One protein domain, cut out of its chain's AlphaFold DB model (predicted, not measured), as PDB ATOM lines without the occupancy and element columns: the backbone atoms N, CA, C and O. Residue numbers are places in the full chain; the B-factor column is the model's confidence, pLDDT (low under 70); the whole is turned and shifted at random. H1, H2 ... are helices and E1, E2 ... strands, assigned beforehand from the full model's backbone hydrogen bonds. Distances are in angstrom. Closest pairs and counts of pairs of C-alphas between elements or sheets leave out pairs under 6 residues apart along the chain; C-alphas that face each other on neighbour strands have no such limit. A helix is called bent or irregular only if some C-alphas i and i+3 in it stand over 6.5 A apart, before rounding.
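This is residues 330 to 425 of the 777 residues of an uncharacterized protein of Coriobacteriaceae bacterium (UniProt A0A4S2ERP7). A long two-stranded hairpin, E1 and E2, runs through the body, with the loop of residues 378 to 383 at one end of the longest axis. The long unnamed stretch 330 to 368 folds back on itself and pairs briefly with E2, while H1 follows at the other end of the hairpin and leads to a second, small hairpin, E3 and E4; H2 meets E2 near Phe 391. The printed part has 96 residues, in the order E1, E2, H1, E3, E4, H2, both sheets antiparallel; the class is mixed, with under half of the residues in named elements. It is compact, with a radius of gyration of the C-alphas of 12.8 A, and elongated, spanning 41 by 25 by 25 A.

E1, residues 369 to 377, begins at C-alpha (22.446, -37.776, 30.157), is 24.6 A long and bends by 52 degrees at residue 373. E2, residues 384 to 392, is also 24.6 A long. H1 is residues 393 to 400, 11.7 A, and irregular: C-alphas 396 and 399 are 8.4 A apart. E3 is residues 402 to 405, 9.4 A, and E4 residues 408 to 411, 10.2 A. H2, residues 418 to 425, 10.8 A, ends at C-alpha (28.776, -54.728, 32.921).

In the hairpin E1 and E2, N 370 and O 391 are 2.8 A apart, within hydrogen-bond range. Residues 346 to 347 pair antiparallel with 387 to 388 of E2. The closest C-alphas of E2 and H2, Phe 391 and Gly 419, are 6.5 A apart. H1 and H2 are close but not clearly touching, with C-alphas 395 and 418 at 6.9 A. In the hairpin E3 and E4, N 405 and O 408 are 2.8 A apart. E1 and E3 are apart. O i to N i+4 pairs are within range in 2 of 4 for H1 and 3 of 4 for H2.

The C-alphas farthest apart, Asp 362 and Gly 380, are 41.0 A apart. The printed part has no cut, and no link between named elements is long. The model's pLDDT is under 70 at residues 330 to 331, 376 to 384, 399 and 416 to 425.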
ATOM      1  N   PHE A 330      38.994 -45.123  42.499       63.75
ATOM      2  CA  PHE A 330      38.379 -45.835  41.378       63.75
ATOM      3  C   PHE A 330      36.902 -46.170  41.630       63.75
ATOM      4  O   PHE A 330      36.123 -46.212  40.682       63.75
ATOM      5  N   TYR A 331      36.503 -46.371  42.889       65.88
ATOM      6  CA  TYR A 331      35.137 -46.766  43.244       65.88
ATOM      7  C   TYR A 331      34.284 -45.621  43.797       65.88
ATOM      8  O   TYR A 331      33.068 -45.674  43.640       65.88
ATOM      9  N   TYR A 332      34.884 -44.579  44.385       72.75
ATOM     10  CA  TYR A 332      34.151 -43.477  45.017       72.75
ATOM     11  C   TYR A 332      34.733 -42.094  44.701       72.75
ATOM     12  O   TYR A 332      35.952 -41.906  44.613       72.75
ATOM     13  N   PHE A 333      33.858 -41.091  44.599       74.75
ATOM     14  CA  PHE A 333      34.243 -39.687  44.465       74.75
ATOM     15  C   PHE A 333      34.986 -39.200  45.722       74.75
ATOM     16  O   PHE A 333      34.409 -39.127  46.800       74.75
ATOM     17  N   GLN A 334      36.254 -38.800  45.586       72.06
ATOM     18  CA  GLN A 334      37.083 -38.313  46.714       72.06
ATOM     19  C   GLN A 334      36.972 -36.807  46.997       72.06
ATOM     20  O   GLN A 334      37.649 -36.268  47.868       72.06
ATOM     21  N   ALA A 335      36.147 -36.108  46.226       79.75
ATOM     22  CA  ALA A 335      35.761 -34.719  46.421       79.75
ATOM     23  C   ALA A 335      34.505 -34.473  45.587       79.75
ATOM     24  O   ALA A 335      34.354 -35.099  44.534       79.75
ATOM     25  N   ASN A 336      33.651 -33.545  46.012       85.31
ATOM     26  CA  ASN A 336      32.440 -33.215  45.272       85.31
ATOM     27  C   ASN A 336      32.781 -32.730  43.853       85.31
ATOM     28  O   ASN A 336      33.615 -31.831  43.693       85.31
ATOM     29  N   ARG A 337      32.158 -33.310  42.817       88.94
ATOM     30  CA  ARG A 337      32.414 -32.944  41.412       88.94
ATOM     31  C   ARG A 337      31.200 -32.270  40.774       88.94
ATOM     32  O   ARG A 337      30.129 -32.869  40.797       88.94
ATOM     33  N   PRO A 338      31.354 -31.069  40.182       93.38
ATOM     34  CA  PRO A 338      30.331 -30.432  39.359       93.38
ATOM     35  C   PRO A 338      29.641 -31.375  38.370       93.38
ATOM     36  O   PRO A 338      30.313 -32.106  37.638       93.38
ATOM     37  N   VAL A 339      28.310 -31.303  38.330       94.25
ATOM     38  CA  VAL A 339      27.469 -31.972  37.329       94.25
ATOM     39  C   VAL A 339      27.104 -30.974  36.229       94.25
ATOM     40  O   VAL A 339      26.652 -29.860  36.513       94.25
ATOM     41  N   TYR A 340      27.270 -31.382  34.974       96.00
ATOM     42  CA  TYR A 340      26.969 -30.589  33.782       96.00
ATOM     43  C   TYR A 340      25.837 -31.233  32.968       96.00
ATOM     44  O   TYR A 340      25.787 -32.453  32.831       96.00
ATOM     45  N   GLY A 341      24.933 -30.416  32.422       95.00
ATOM     46  CA  GLY A 341      23.819 -30.862  31.571       95.00
ATOM     47  C   GLY A 341      24.200 -31.137  30.112       95.00
ATOM     48  O   GLY A 341      23.415 -31.723  29.376       95.00
ATOM     49  N   ASP A 342      25.391 -30.716  29.689       93.81
ATOM     50  CA  ASP A 342      25.928 -30.939  28.349       93.81
ATOM     51  C   ASP A 342      27.465 -31.027  28.379       93.81
ATOM     52  O   ASP A 342      28.118 -30.508  29.292       93.81
ATOM     53  N   GLY A 343      28.045 -31.728  27.404       91.94
ATOM     54  CA  GLY A 343      29.473 -32.032  27.355       91.94
ATOM     55  C   GLY A 343      29.851 -32.983  26.218       91.94
ATOM     56  O   GLY A 343      29.071 -33.251  25.305       91.94
ATOM     57  N   THR A 344      31.084 -33.475  26.255       89.56
ATOM     58  CA  THR A 344      31.646 -34.480  25.343       89.56
ATOM     59  C   THR A 344      32.657 -35.306  26.126       89.56
ATOM     60  O   THR A 344      33.520 -34.730  26.789       89.56
ATOM     61  N   GLU A 345      32.540 -36.630  26.061       84.56
ATOM     62  CA  GLU A 345      33.416 -37.576  26.761       84.56
ATOM     63  C   GLU A 345      34.883 -37.480  26.295       84.56
ATOM     64  O   GLU A 345      35.158 -37.158  25.137       84.56
ATOM     65  N   GLY A 346      35.830 -37.751  27.202       76.94
ATOM     66  CA  GLY A 346      37.269 -37.809  26.909       76.94
ATOM     67  C   GLY A 346      38.140 -36.877  27.763       76.94
ATOM     68  O   GLY A 346      37.650 -36.136  28.620       76.94
ATOM     69  N   GLU A 347      39.458 -36.907  27.539       83.50
ATOM     70  CA  GLU A 347      40.420 -36.058  28.262       83.50
ATOM     71  C   GLU A 347      40.159 -34.563  27.990       83.50
ATOM     72  O   GLU A 347      40.102 -34.123  26.837       83.50
ATOM     73  N   LEU A 348      40.023 -33.758  29.051       81.12
ATOM     74  CA  LEU A 348      39.797 -32.314  28.962       81.12
ATOM     75  C   LEU A 348      40.975 -31.626  28.260       81.12
ATOM     76  O   LEU A 348      42.090 -31.577  28.778       81.12
ATOM     77  N   GLY A 349      40.699 -31.051  27.089       79.00
ATOM     78  CA  GLY A 349      41.709 -30.430  26.225       79.00
ATOM     79  C   GLY A 349      42.320 -31.364  25.170       79.00
ATOM     80  O   GLY A 349      42.961 -30.869  24.247       79.00
ATOM     81  N   GLU A 350      42.057 -32.672  25.239       81.00
ATOM     82  CA  GLU A 350      42.390 -33.673  24.209       81.00
ATOM     83  C   GLU A 350      41.119 -34.369  23.666       81.00
ATOM     84  O   GLU A 350      41.113 -35.554  23.351       81.00
ATOM     85  N   GLY A 351      40.030 -33.601  23.531       80.50
ATOM     86  CA  GLY A 351      38.762 -34.019  22.915       80.50
ATOM     87  C   GLY A 351      37.550 -33.863  23.834       80.50
ATOM     88  O   GLY A 351      36.490 -33.442  23.373       80.50
ATOM     89  N   GLY A 352      37.723 -34.104  25.135       88.94
ATOM     90  CA  GLY A 352      36.662 -33.946  26.126       88.94
ATOM     91  C   GLY A 352      36.341 -32.483  26.430       88.94
ATOM     92  O   GLY A 352      37.224 -31.616  26.426       88.94
ATOM     93  N   SER A 353      35.070 -32.200  26.729       93.69
ATOM     94  CA  SER A 353      34.598 -30.868  27.132       93.69
ATOM     95  C   SER A 353      33.354 -30.928  28.027       93.69
ATOM     96  O   SER A 353      32.609 -31.903  28.002       93.69
ATOM     97  N   VAL A 354      33.114 -29.881  28.820       94.38
ATOM     98  CA  VAL A 354      31.890 -29.709  29.622       94.38
ATOM     99  C   VAL A 354      31.262 -28.349  29.341       94.38
ATOM    100  O   VAL A 354      31.979 -27.364  29.144       94.38
ATOM    101  N   GLY A 355      29.932 -28.307  29.314       92.31
ATOM    102  CA  GLY A 355      29.140 -27.114  29.045       92.31
ATOM    103  C   GLY A 355      28.505 -26.528  30.304       92.31
ATOM    104  O   GLY A 355      29.181 -25.953  31.161       92.31
ATOM    105  N   THR A 356      27.183 -26.623  30.403       95.12
ATOM    106  CA  THR A 356      26.370 -25.914  31.397       95.12
ATOM    107  C   THR A 356      26.327 -26.662  32.727       95.12
ATOM    108  O   THR A 356      25.708 -27.718  32.832       95.12
ATOM    109  N   GLN A 357      26.939 -26.101  33.771       96.00
ATOM    110  CA  GLN A 357      26.835 -26.641  35.131       96.00
ATOM    111  C   GLN A 357      25.398 -26.494  35.667       96.00
ATOM    112  O   GLN A 357      24.782 -25.435  35.515       96.00
ATOM    113  N   LEU A 358      24.860 -27.542  36.295       96.56
ATOM    114  CA  LEU A 358      23.521 -27.515  36.897       96.56
ATOM    115  C   LEU A 358      23.505 -26.715  38.212       96.56
ATOM    116  O   LEU A 358      24.517 -26.632  38.908       96.56
ATOM    117  N   THR A 359      22.347 -26.160  38.586       96.00
ATOM    118  CA  THR A 359      22.158 -25.343  39.804       96.00
ATOM    119  C   THR A 359      21.001 -25.777  40.712       96.00
ATOM    120  O   THR A 359      21.015 -25.431  41.893       96.00
ATOM    121  N   SER A 360      20.059 -26.596  40.231       94.12
ATOM    122  CA  SER A 360      19.111 -27.342  41.078       94.12
ATOM    123  C   SER A 360      19.065 -28.824  40.710       94.12
ATOM    124  O   SER A 360      19.251 -29.188  39.549       94.12
ATOM    125  N   LEU A 361      18.737 -29.669  41.693       91.50
ATOM    126  CA  LEU A 361      18.448 -31.092  41.483       91.50
ATOM    127  C   LEU A 361      17.217 -31.302  40.586       91.50
ATOM    128  O   LEU A 361      17.164 -32.283  39.857       91.50
ATOM    129  N   ASP A 362      16.286 -30.339  40.546       93.19
ATOM    130  CA  ASP A 362      15.116 -30.354  39.646       93.19
ATOM    131  C   ASP A 362      15.486 -30.304  38.145       93.19
ATOM    132  O   ASP A 362      14.610 -30.376  37.287       93.19
ATOM    133  N   GLN A 363      16.771 -30.122  37.814       93.19
ATOM    134  CA  GLN A 363      17.293 -30.173  36.445       93.19
ATOM    135  C   GLN A 363      17.776 -31.574  36.030       93.19
ATOM    136  O   GLN A 363      18.218 -31.738  34.889       93.19
ATOM    137  N   ILE A 364      17.728 -32.556  36.938       91.06
ATOM    138  CA  ILE A 364      18.079 -33.950  36.663       91.06
ATOM    139  C   ILE A 364      16.804 -34.726  36.315       91.06
ATOM    140  O   ILE A 364      15.995 -35.054  37.180       91.06
ATOM    141  N   ASP A 365      16.641 -35.011  35.027       90.62
ATOM    142  CA  ASP A 365      15.656 -35.944  34.491       90.62
ATOM    143  C   ASP A 365      16.251 -37.364  34.565       90.62
ATOM    144  O   ASP A 365      17.376 -37.540  34.086       90.62
ATOM    145  N   PRO A 366      15.576 -38.373  35.156       84.94
ATOM    146  CA  PRO A 366      16.103 -39.735  35.263       84.94
ATOM    147  C   PRO A 366      16.595 -40.337  33.937       84.94
ATOM    148  O   PRO A 366      17.628 -41.011  33.934       84.94
ATOM    149  N   ASP A 367      15.908 -40.033  32.830       84.62
ATOM    150  CA  ASP A 367      16.224 -40.530  31.483       84.62
ATOM    151  C   ASP A 367      17.280 -39.657  30.762       84.62
ATOM    152  O   ASP A 367      17.746 -39.984  29.669       84.62
ATOM    153  N   GLY A 368      17.672 -38.527  31.363       83.31
ATOM    154  CA  GLY A 368      18.661 -37.596  30.825       83.31
ATOM    155  C   GLY A 368      20.106 -38.094  30.939       83.31
ATOM    156  O   GLY A 368      20.443 -38.918  31.789       83.31
ATOM    157  N   THR A 369      20.989 -37.554  30.092       88.50
ATOM    158  CA  THR A 369      22.446 -37.776  30.157       88.50
ATOM    159  C   THR A 369      23.151 -36.516  30.647       88.50
ATOM    160  O   THR A 369      22.906 -35.421  30.143       88.50
ATOM    161  N   TYR A 370      24.051 -36.694  31.606       91.81
ATOM    162  CA  TYR A 370      24.773 -35.653  32.329       91.81
ATOM    163  C   TYR A 370      26.264 -35.977  32.353       91.81
ATOM    164  O   TYR A 370      26.654 -37.123  32.153       91.81
ATOM    165  N   TYR A 371      27.109 -34.985  32.611       91.56
ATOM    166  CA  TYR A 371      28.563 -35.127  32.515       91.56
ATOM    167  C   TYR A 371      29.237 -34.711  33.821       91.56
ATOM    168  O   TYR A 371      28.845 -33.721  34.441       91.56
ATOM    169  N   VAL A 372      30.269 -35.451  34.228       89.56
ATOM    170  CA  VAL A 372      31.055 -35.178  35.440       89.56
ATOM    171  C   VAL A 372      32.545 -35.242  35.105       89.56
ATOM    172  O   VAL A 372      32.985 -36.097  34.338       89.56
ATOM    173  N   VAL A 373      33.337 -34.331  35.681       87.44
ATOM    174  CA  VAL A 373      34.798 -34.313  35.504       87.44
ATOM    175  C   VAL A 373      35.467 -35.157  36.586       87.44
ATOM    176  O   VAL A 373      35.459 -34.805  37.770       87.44
ATOM    177  N   VAL A 374      36.093 -36.250  36.166       82.38
ATOM    178  CA  VAL A 374      36.801 -37.228  37.005       82.38
ATOM    179  C   VAL A 374      38.301 -37.240  36.691       82.38
ATOM    180  O   VAL A 374      38.750 -36.671  35.700       82.38
ATOM    181  N   ASP A 375      39.090 -37.852  37.571       74.31
ATOM    182  CA  ASP A 375      40.555 -37.853  37.517       74.31
ATOM    183  C   ASP A 375      41.065 -39.271  37.212       74.31
ATOM    184  O   ASP A 375      40.821 -40.178  38.009       74.31
ATOM    185  N   TYR A 376      41.822 -39.459  36.128       64.50
ATOM    186  CA  TYR A 376      42.436 -40.749  35.768       64.50
ATOM    187  C   TYR A 376      43.956 -40.644  35.636       64.50
ATOM    188  O   TYR A 376      44.488 -39.601  35.266       64.50
ATOM    189  N   HIS A 377      44.665 -41.748  35.871       62.09
ATOM    190  CA  HIS A 377      46.069 -41.882  35.478       62.09
ATOM    191  C   HIS A 377      46.144 -42.346  34.021       62.09
ATOM    192  O   HIS A 377      45.651 -43.421  33.681       62.09
ATOM    193  N   ARG A 378      46.753 -41.537  33.148       57.59
ATOM    194  CA  ARG A 378      46.905 -41.877  31.724       57.59
ATOM    195  C   ARG A 378      47.908 -43.025  31.555       57.59
ATOM    196  O   ARG A 378      48.941 -43.045  32.221       57.59
ATOM    197  N   GLN A 379      47.627 -43.980  30.666       47.53
ATOM    198  CA  GLN A 379      48.452 -45.186  30.504       47.53
ATOM    199  C   GLN A 379      49.935 -44.840  30.257       47.53
ATOM    200  O   GLN A 379      50.258 -44.005  29.413       47.53
ATOM    201  N   GLY A 380      50.842 -45.464  31.019       48.78
ATOM    202  CA  GLY A 380      52.286 -45.198  30.942       48.78
ATOM    203  C   GLY A 380      52.726 -43.821  31.462       48.78
ATOM    204  O   GLY A 380      53.869 -43.427  31.236       48.78
ATOM    205  N   SER A 381      51.850 -43.074  32.144       49.19
ATOM    206  CA  SER A 381      52.101 -41.705  32.596       49.19
ATOM    207  C   SER A 381      51.716 -41.494  34.059       49.19
ATOM    208  O   SER A 381      50.608 -41.792  34.495       49.19
ATOM    209  N   ALA A 382      52.617 -40.848  34.798       48.34
ATOM    210  CA  ALA A 382      52.385 -40.351  36.153       48.34
ATOM    211  C   ALA A 382      51.182 -39.399  36.279       48.34
ATOM    212  O   ALA A 382      50.665 -39.174  37.373       48.34
ATOM    213  N   ARG A 383      50.802 -38.744  35.174       57.41
ATOM    214  CA  ARG A 383      49.898 -37.596  35.203       57.41
ATOM    215  C   ARG A 383      48.468 -38.036  35.464       57.41
ATOM    216  O   ARG A 383      47.888 -38.775  34.671       57.41
ATOM    217  N   ILE A 384      47.901 -37.465  36.523       66.06
ATOM    218  CA  ILE A 384      46.457 -37.336  36.656       66.06
ATOM    219  C   ILE A 384      45.986 -36.397  35.544       66.06
ATOM    220  O   ILE A 384      46.329 -35.213  35.533       66.06
ATOM    221  N   VAL A 385      45.234 -36.946  34.599       73.56
ATOM    222  CA  VAL A 385      44.479 -36.208  33.588       73.56
ATOM    223  C   VAL A 385      43.031 -36.104  34.046       73.56
ATOM    224  O   VAL A 385      42.526 -36.978  34.752       73.56
ATOM    225  N   GLN A 386      42.363 -35.022  33.663       83.56
ATOM    226  CA  GLN A 386      40.936 -34.870  33.917       83.56
ATOM    227  C   GLN A 386      40.169 -35.367  32.697       83.56
ATOM    228  O   GLN A 386      40.442 -34.925  31.584       83.56
ATOM    229  N   CYS A 387      39.224 -36.276  32.902       81.19
ATOM    230  CA  CYS A 387      38.363 -36.814  31.856       81.19
ATOM    231  C   CYS A 387      36.915 -36.421  32.140       81.19
ATOM    232  O   CYS A 387      36.482 -36.388  33.295       81.19
ATOM    233  N   VAL A 388      36.174 -36.118  31.086       86.12
ATOM    234  CA  VAL A 388      34.724 -35.956  31.135       86.12
ATOM    235  C   VAL A 388      34.101 -37.326  30.925       86.12
ATOM    236  O   VAL A 388      34.412 -37.970  29.928       86.12
ATOM    237  N   VAL A 389      33.228 -37.755  31.835       82.62
ATOM    238  CA  VAL A 389      32.531 -39.051  31.762       82.62
ATOM    239  C   VAL A 389      31.016 -38.829  31.864       82.62
ATOM    240  O   VAL A 389      30.590 -38.014  32.695       82.62
ATOM    241  N   PRO A 390      30.198 -39.498  31.026       85.25
ATOM    242  CA  PRO A 390      28.743 -39.412  31.084       85.25
ATOM    243  C   PRO A 390      28.137 -40.287  32.196       85.25
ATOM    244  O   PRO A 390      28.636 -41.363  32.514       85.25
ATOM    245  N   PHE A 391      27.016 -39.829  32.747       81.38
ATOM    246  CA  PHE A 391      26.166 -40.502  33.735       81.38
ATOM    247  C   PHE A 391      24.693 -40.288  33.351       81.38
ATOM    248  O   PHE A 391      24.352 -39.251  32.776       81.38
ATOM    249  N   SER A 392      23.799 -41.224  33.674       85.31
ATOM    250  CA  SER A 392      22.353 -40.975  33.568       85.31
ATOM    251  C   SER A 392      21.836 -40.165  34.759       85.31
ATOM    252  O   SER A 392      22.448 -40.131  35.831       85.31
ATOM    253  N   GLY A 393      20.676 -39.525  34.608       82.50
ATOM    254  CA  GLY A 393      20.018 -38.867  35.735       82.50
ATOM    255  C   GLY A 393      19.624 -39.854  36.834       82.50
ATOM    256  O   GLY A 393      19.786 -39.549  38.013       82.50
ATOM    257  N   ALA A 394      19.196 -41.066  36.465       80.56
ATOM    258  CA  ALA A 394      18.918 -42.143  37.413       80.56
ATOM    259  C   ALA A 394      20.155 -42.532  38.250       80.56
ATOM    260  O   ALA A 394      20.041 -42.683  39.464       80.56
ATOM    261  N   GLU A 395      21.344 -42.618  37.641       77.44
ATOM    262  CA  GLU A 395      22.605 -42.887  38.352       77.44
ATOM    263  C   GLU A 395      22.981 -41.758  39.318       77.44
ATOM    264  O   GLU A 395      23.402 -42.021  40.442       77.44
ATOM    265  N   LEU A 396      22.800 -40.498  38.913       82.00
ATOM    266  CA  LEU A 396      23.080 -39.344  39.774       82.00
ATOM    267  C   LEU A 396      22.109 -39.244  40.960       82.00
ATOM    268  O   LEU A 396      22.519 -38.869  42.058       82.00
ATOM    269  N   MET A 397      20.837 -39.593  40.756       79.75
ATOM    270  CA  MET A 397      19.802 -39.563  41.796       79.75
ATOM    271  C   MET A 397      19.802 -40.816  42.693       79.75
ATOM    272  O   MET A 397      19.168 -40.812  43.750       79.75
ATOM    273  N   ALA A 398      20.521 -41.879  42.320       75.50
ATOM    274  CA  ALA A 398      20.638 -43.093  43.120       75.50
ATOM    275  C   ALA A 398      21.344 -42.831  44.462       75.50
ATOM    276  O   ALA A 398      22.364 -42.143  44.525       75.50
ATOM    277  N   GLN A 399      20.828 -43.426  45.544       63.72
ATOM    278  CA  GLN A 399      21.434 -43.411  46.890       63.72
ATOM    279  C   GLN A 399      21.821 -42.008  47.411       63.72
ATOM    280  O   GLN A 399      22.820 -41.862  48.113       63.72
ATOM    281  N   ASP A 400      21.044 -40.973  47.066       73.88
ATOM    282  CA  ASP A 400      21.344 -39.569  47.380       73.88
ATOM    283  C   ASP A 400      22.734 -39.101  46.867       73.88
ATOM    284  O   ASP A 400      23.410 -38.311  47.524       73.88
ATOM    285  N   SER A 401      23.196 -39.561  45.695       79.94
ATOM    286  CA  SER A 401      24.588 -39.344  45.244       79.94
ATOM    287  C   SER A 401      24.966 -37.913  44.822       79.94
ATOM    288  O   SER A 401      26.136 -37.642  44.532       79.94
ATOM    289  N   VAL A 402      24.017 -36.973  44.829       89.19
ATOM    290  CA  VAL A 402      24.218 -35.555  44.483       89.19
ATOM    291  C   VAL A 402      23.704 -34.600  45.564       89.19
ATOM    292  O   VAL A 402      22.820 -34.920  46.362       89.19
ATOM    293  N   GLU A 403      24.262 -33.394  45.605       92.12
ATOM    294  CA  GLU A 403      23.785 -32.274  46.424       92.12
ATOM    295  C   GLU A 403      24.038 -30.925  45.733       92.12
ATOM    296  O   GLU A 403      24.695 -30.860  44.694       92.12
ATOM    297  N   VAL A 404      23.523 -29.834  46.310       92.94
ATOM    298  CA  VAL A 404      23.818 -28.468  45.853       92.94
ATOM    299  C   VAL A 404      24.887 -27.852  46.760       92.94
ATOM    300  O   VAL A 404      24.602 -27.514  47.908       92.94
ATOM    301  N   VAL A 405      26.099 -27.665  46.233       88.81
ATOM    302  CA  VAL A 405      27.219 -26.984  46.905       88.81
ATOM    303  C   VAL A 405      27.464 -25.632  46.246       88.81
ATOM    304  O   VAL A 405      27.529 -25.534  45.025       88.81
ATOM    305  N   ASP A 406      27.570 -24.577  47.055       88.19
ATOM    306  CA  ASP A 406      27.836 -23.194  46.622       88.19
ATOM    307  C   ASP A 406      26.939 -22.678  45.472       88.19
ATOM    308  O   ASP A 406      27.304 -21.778  44.716       88.19
ATOM    309  N   GLY A 407      25.714 -23.215  45.375       87.56
ATOM    310  CA  GLY A 407      24.716 -22.846  44.364       87.56
ATOM    311  C   GLY A 407      24.782 -23.644  43.058       87.56
ATOM    312  O   GLY A 407      24.084 -23.286  42.111       87.56
ATOM    313  N   ALA A 408      25.584 -24.709  42.999       91.81
ATOM    314  CA  ALA A 408      25.667 -25.620  41.865       91.81
ATOM    315  C   ALA A 408      25.488 -27.085  42.288       91.81
ATOM    316  O   ALA A 408      25.826 -27.457  43.410       91.81
ATOM    317  N   VAL A 409      24.976 -27.936  41.396       95.00
ATOM    318  CA  VAL A 409      24.882 -29.378  41.663       95.00
ATOM    319  C   VAL A 409      26.262 -30.017  41.537       95.00
ATOM    320  O   VAL A 409      26.997 -29.772  40.574       95.00
ATOM    321  N   ALA A 410      26.590 -30.867  42.502       92.19
ATOM    322  CA  ALA A 410      27.775 -31.704  42.492       92.19
ATOM    323  C   ALA A 410      27.446 -33.122  42.979       92.19
ATOM    324  O   ALA A 410      26.507 -33.320  43.752       92.19
ATOM    325  N   THR A 411      28.244 -34.106  42.562       89.12
ATOM    326  CA  THR A 411      28.285 -35.415  43.227       89.12
ATOM    327  C   THR A 411      28.810 -35.253  44.653       89.12
ATOM    328  O   THR A 411      29.572 -34.321  44.925       89.12
ATOM    329  N   ARG A 412      28.415 -36.133  45.579       83.50
ATOM    330  CA  ARG A 412      28.926 -36.110  46.960       83.50
ATOM    331  C   ARG A 412      30.234 -36.885  47.083       83.50
ATOM    332  O   ARG A 412      30.436 -37.912  46.436       83.50
ATOM    333  N   ILE A 413      31.111 -36.423  47.969       79.44
ATOM    334  CA  ILE A 413      32.248 -37.210  48.448       79.44
ATOM    335  C   ILE A 413      31.759 -38.523  49.086       79.44
ATOM    336  O   ILE A 413      30.801 -38.531  49.858       79.44
ATOM    337  N   GLY A 414      32.403 -39.637  48.742       71.56
ATOM    338  CA  GLY A 414      32.010 -40.985  49.162       71.56
ATOM    339  C   GLY A 414      30.892 -41.630  48.333       71.56
ATOM    340  O   GLY A 414      30.632 -42.816  48.520       71.56
ATOM    341  N   SER A 415      30.252 -40.920  47.393       77.19
ATOM    342  CA  SER A 415      29.295 -41.546  46.468       77.19
ATOM    343  C   SER A 415      29.999 -42.413  45.417       77.19
ATOM    344  O   SER A 415      31.134 -42.097  45.037       77.19
ATOM    345  N   PRO A 416      29.364 -43.494  44.918       68.81
ATOM    346  CA  PRO A 416      30.005 -44.399  43.969       68.81
ATOM    347  C   PRO A 416      30.267 -43.763  42.596       68.81
ATOM    348  O   PRO A 416      29.435 -43.044  42.043       68.81
ATOM    349  N   LEU A 417      31.403 -44.109  41.991       69.06
ATOM    350  CA  LEU A 417      31.733 -43.839  40.590       69.06
ATOM    351  C   LEU A 417      31.038 -44.873  39.684       69.06
ATOM    352  O   LEU A 417      31.687 -45.727  39.084       69.06
ATOM    353  N   LEU A 418      29.702 -44.808  39.608       55.62
ATOM    354  CA  LEU A 418      28.858 -45.816  38.940       55.62
ATOM    355  C   LEU A 418      29.262 -46.103  37.477       55.62
ATOM    356  O   LEU A 418      29.228 -47.259  37.057       55.62
ATOM    357  N   GLY A 419      29.760 -45.104  36.739       49.34
ATOM    358  CA  GLY A 419      30.296 -45.281  35.381       49.34
ATOM    359  C   GLY A 419      31.441 -46.304  35.270       49.34
ATOM    360  O   GLY A 419      31.565 -46.974  34.251       49.34
ATOM    361  N   ASN A 420      32.222 -46.523  36.334       43.62
ATOM    362  CA  ASN A 420      33.295 -47.522  36.329       43.62
ATOM    363  C   ASN A 420      32.759 -48.952  36.547       43.62
ATOM    364  O   ASN A 420      33.351 -49.906  36.045       43.62
ATOM    365  N   ALA A 421      31.626 -49.110  37.244       40.75
ATOM    366  CA  ALA A 421      30.923 -50.393  37.332       40.75
ATOM    367  C   ALA A 421      30.283 -50.765  35.985       40.75
ATOM    368  O   ALA A 421      30.285 -51.938  35.612       40.75
ATOM    369  N   ARG A 422      29.840 -49.767  35.198       41.31
ATOM    370  CA  ARG A 422      29.411 -49.993  33.809       41.31
ATOM    371  C   ARG A 422      30.524 -50.623  32.973       41.31
ATOM    372  O   ARG A 422      30.226 -51.556  32.253       41.31
ATOM    373  N   TRP A 423      31.803 -50.257  33.099       35.69
ATOM    374  CA  TRP A 423      32.863 -50.940  32.324       35.69
ATOM    375  C   TRP A 423      33.066 -52.430  32.657       35.69
ATOM    376  O   TRP A 423      33.676 -53.135  31.858       35.69
ATOM    377  N   ALA A 424      32.523 -52.931  33.772       34.53
ATOM    378  CA  ALA A 424      32.471 -54.365  34.083       34.53
ATOM    379  C   ALA A 424      31.146 -55.047  33.665       34.53
ATOM    380  O   ALA A 424      31.050 -56.269  33.736       34.53
ATOM    381  N   ALA A 425      30.137 -54.274  33.243       34.75
ATOM    382  CA  ALA A 425      28.776 -54.728  32.921       34.75
ATOM    383  C   ALA A 425      28.222 -54.163  31.589       34.75
ATOM    384  O   ALA A 425      27.041 -54.311  31.282       34.75
TER     385      ALA A 425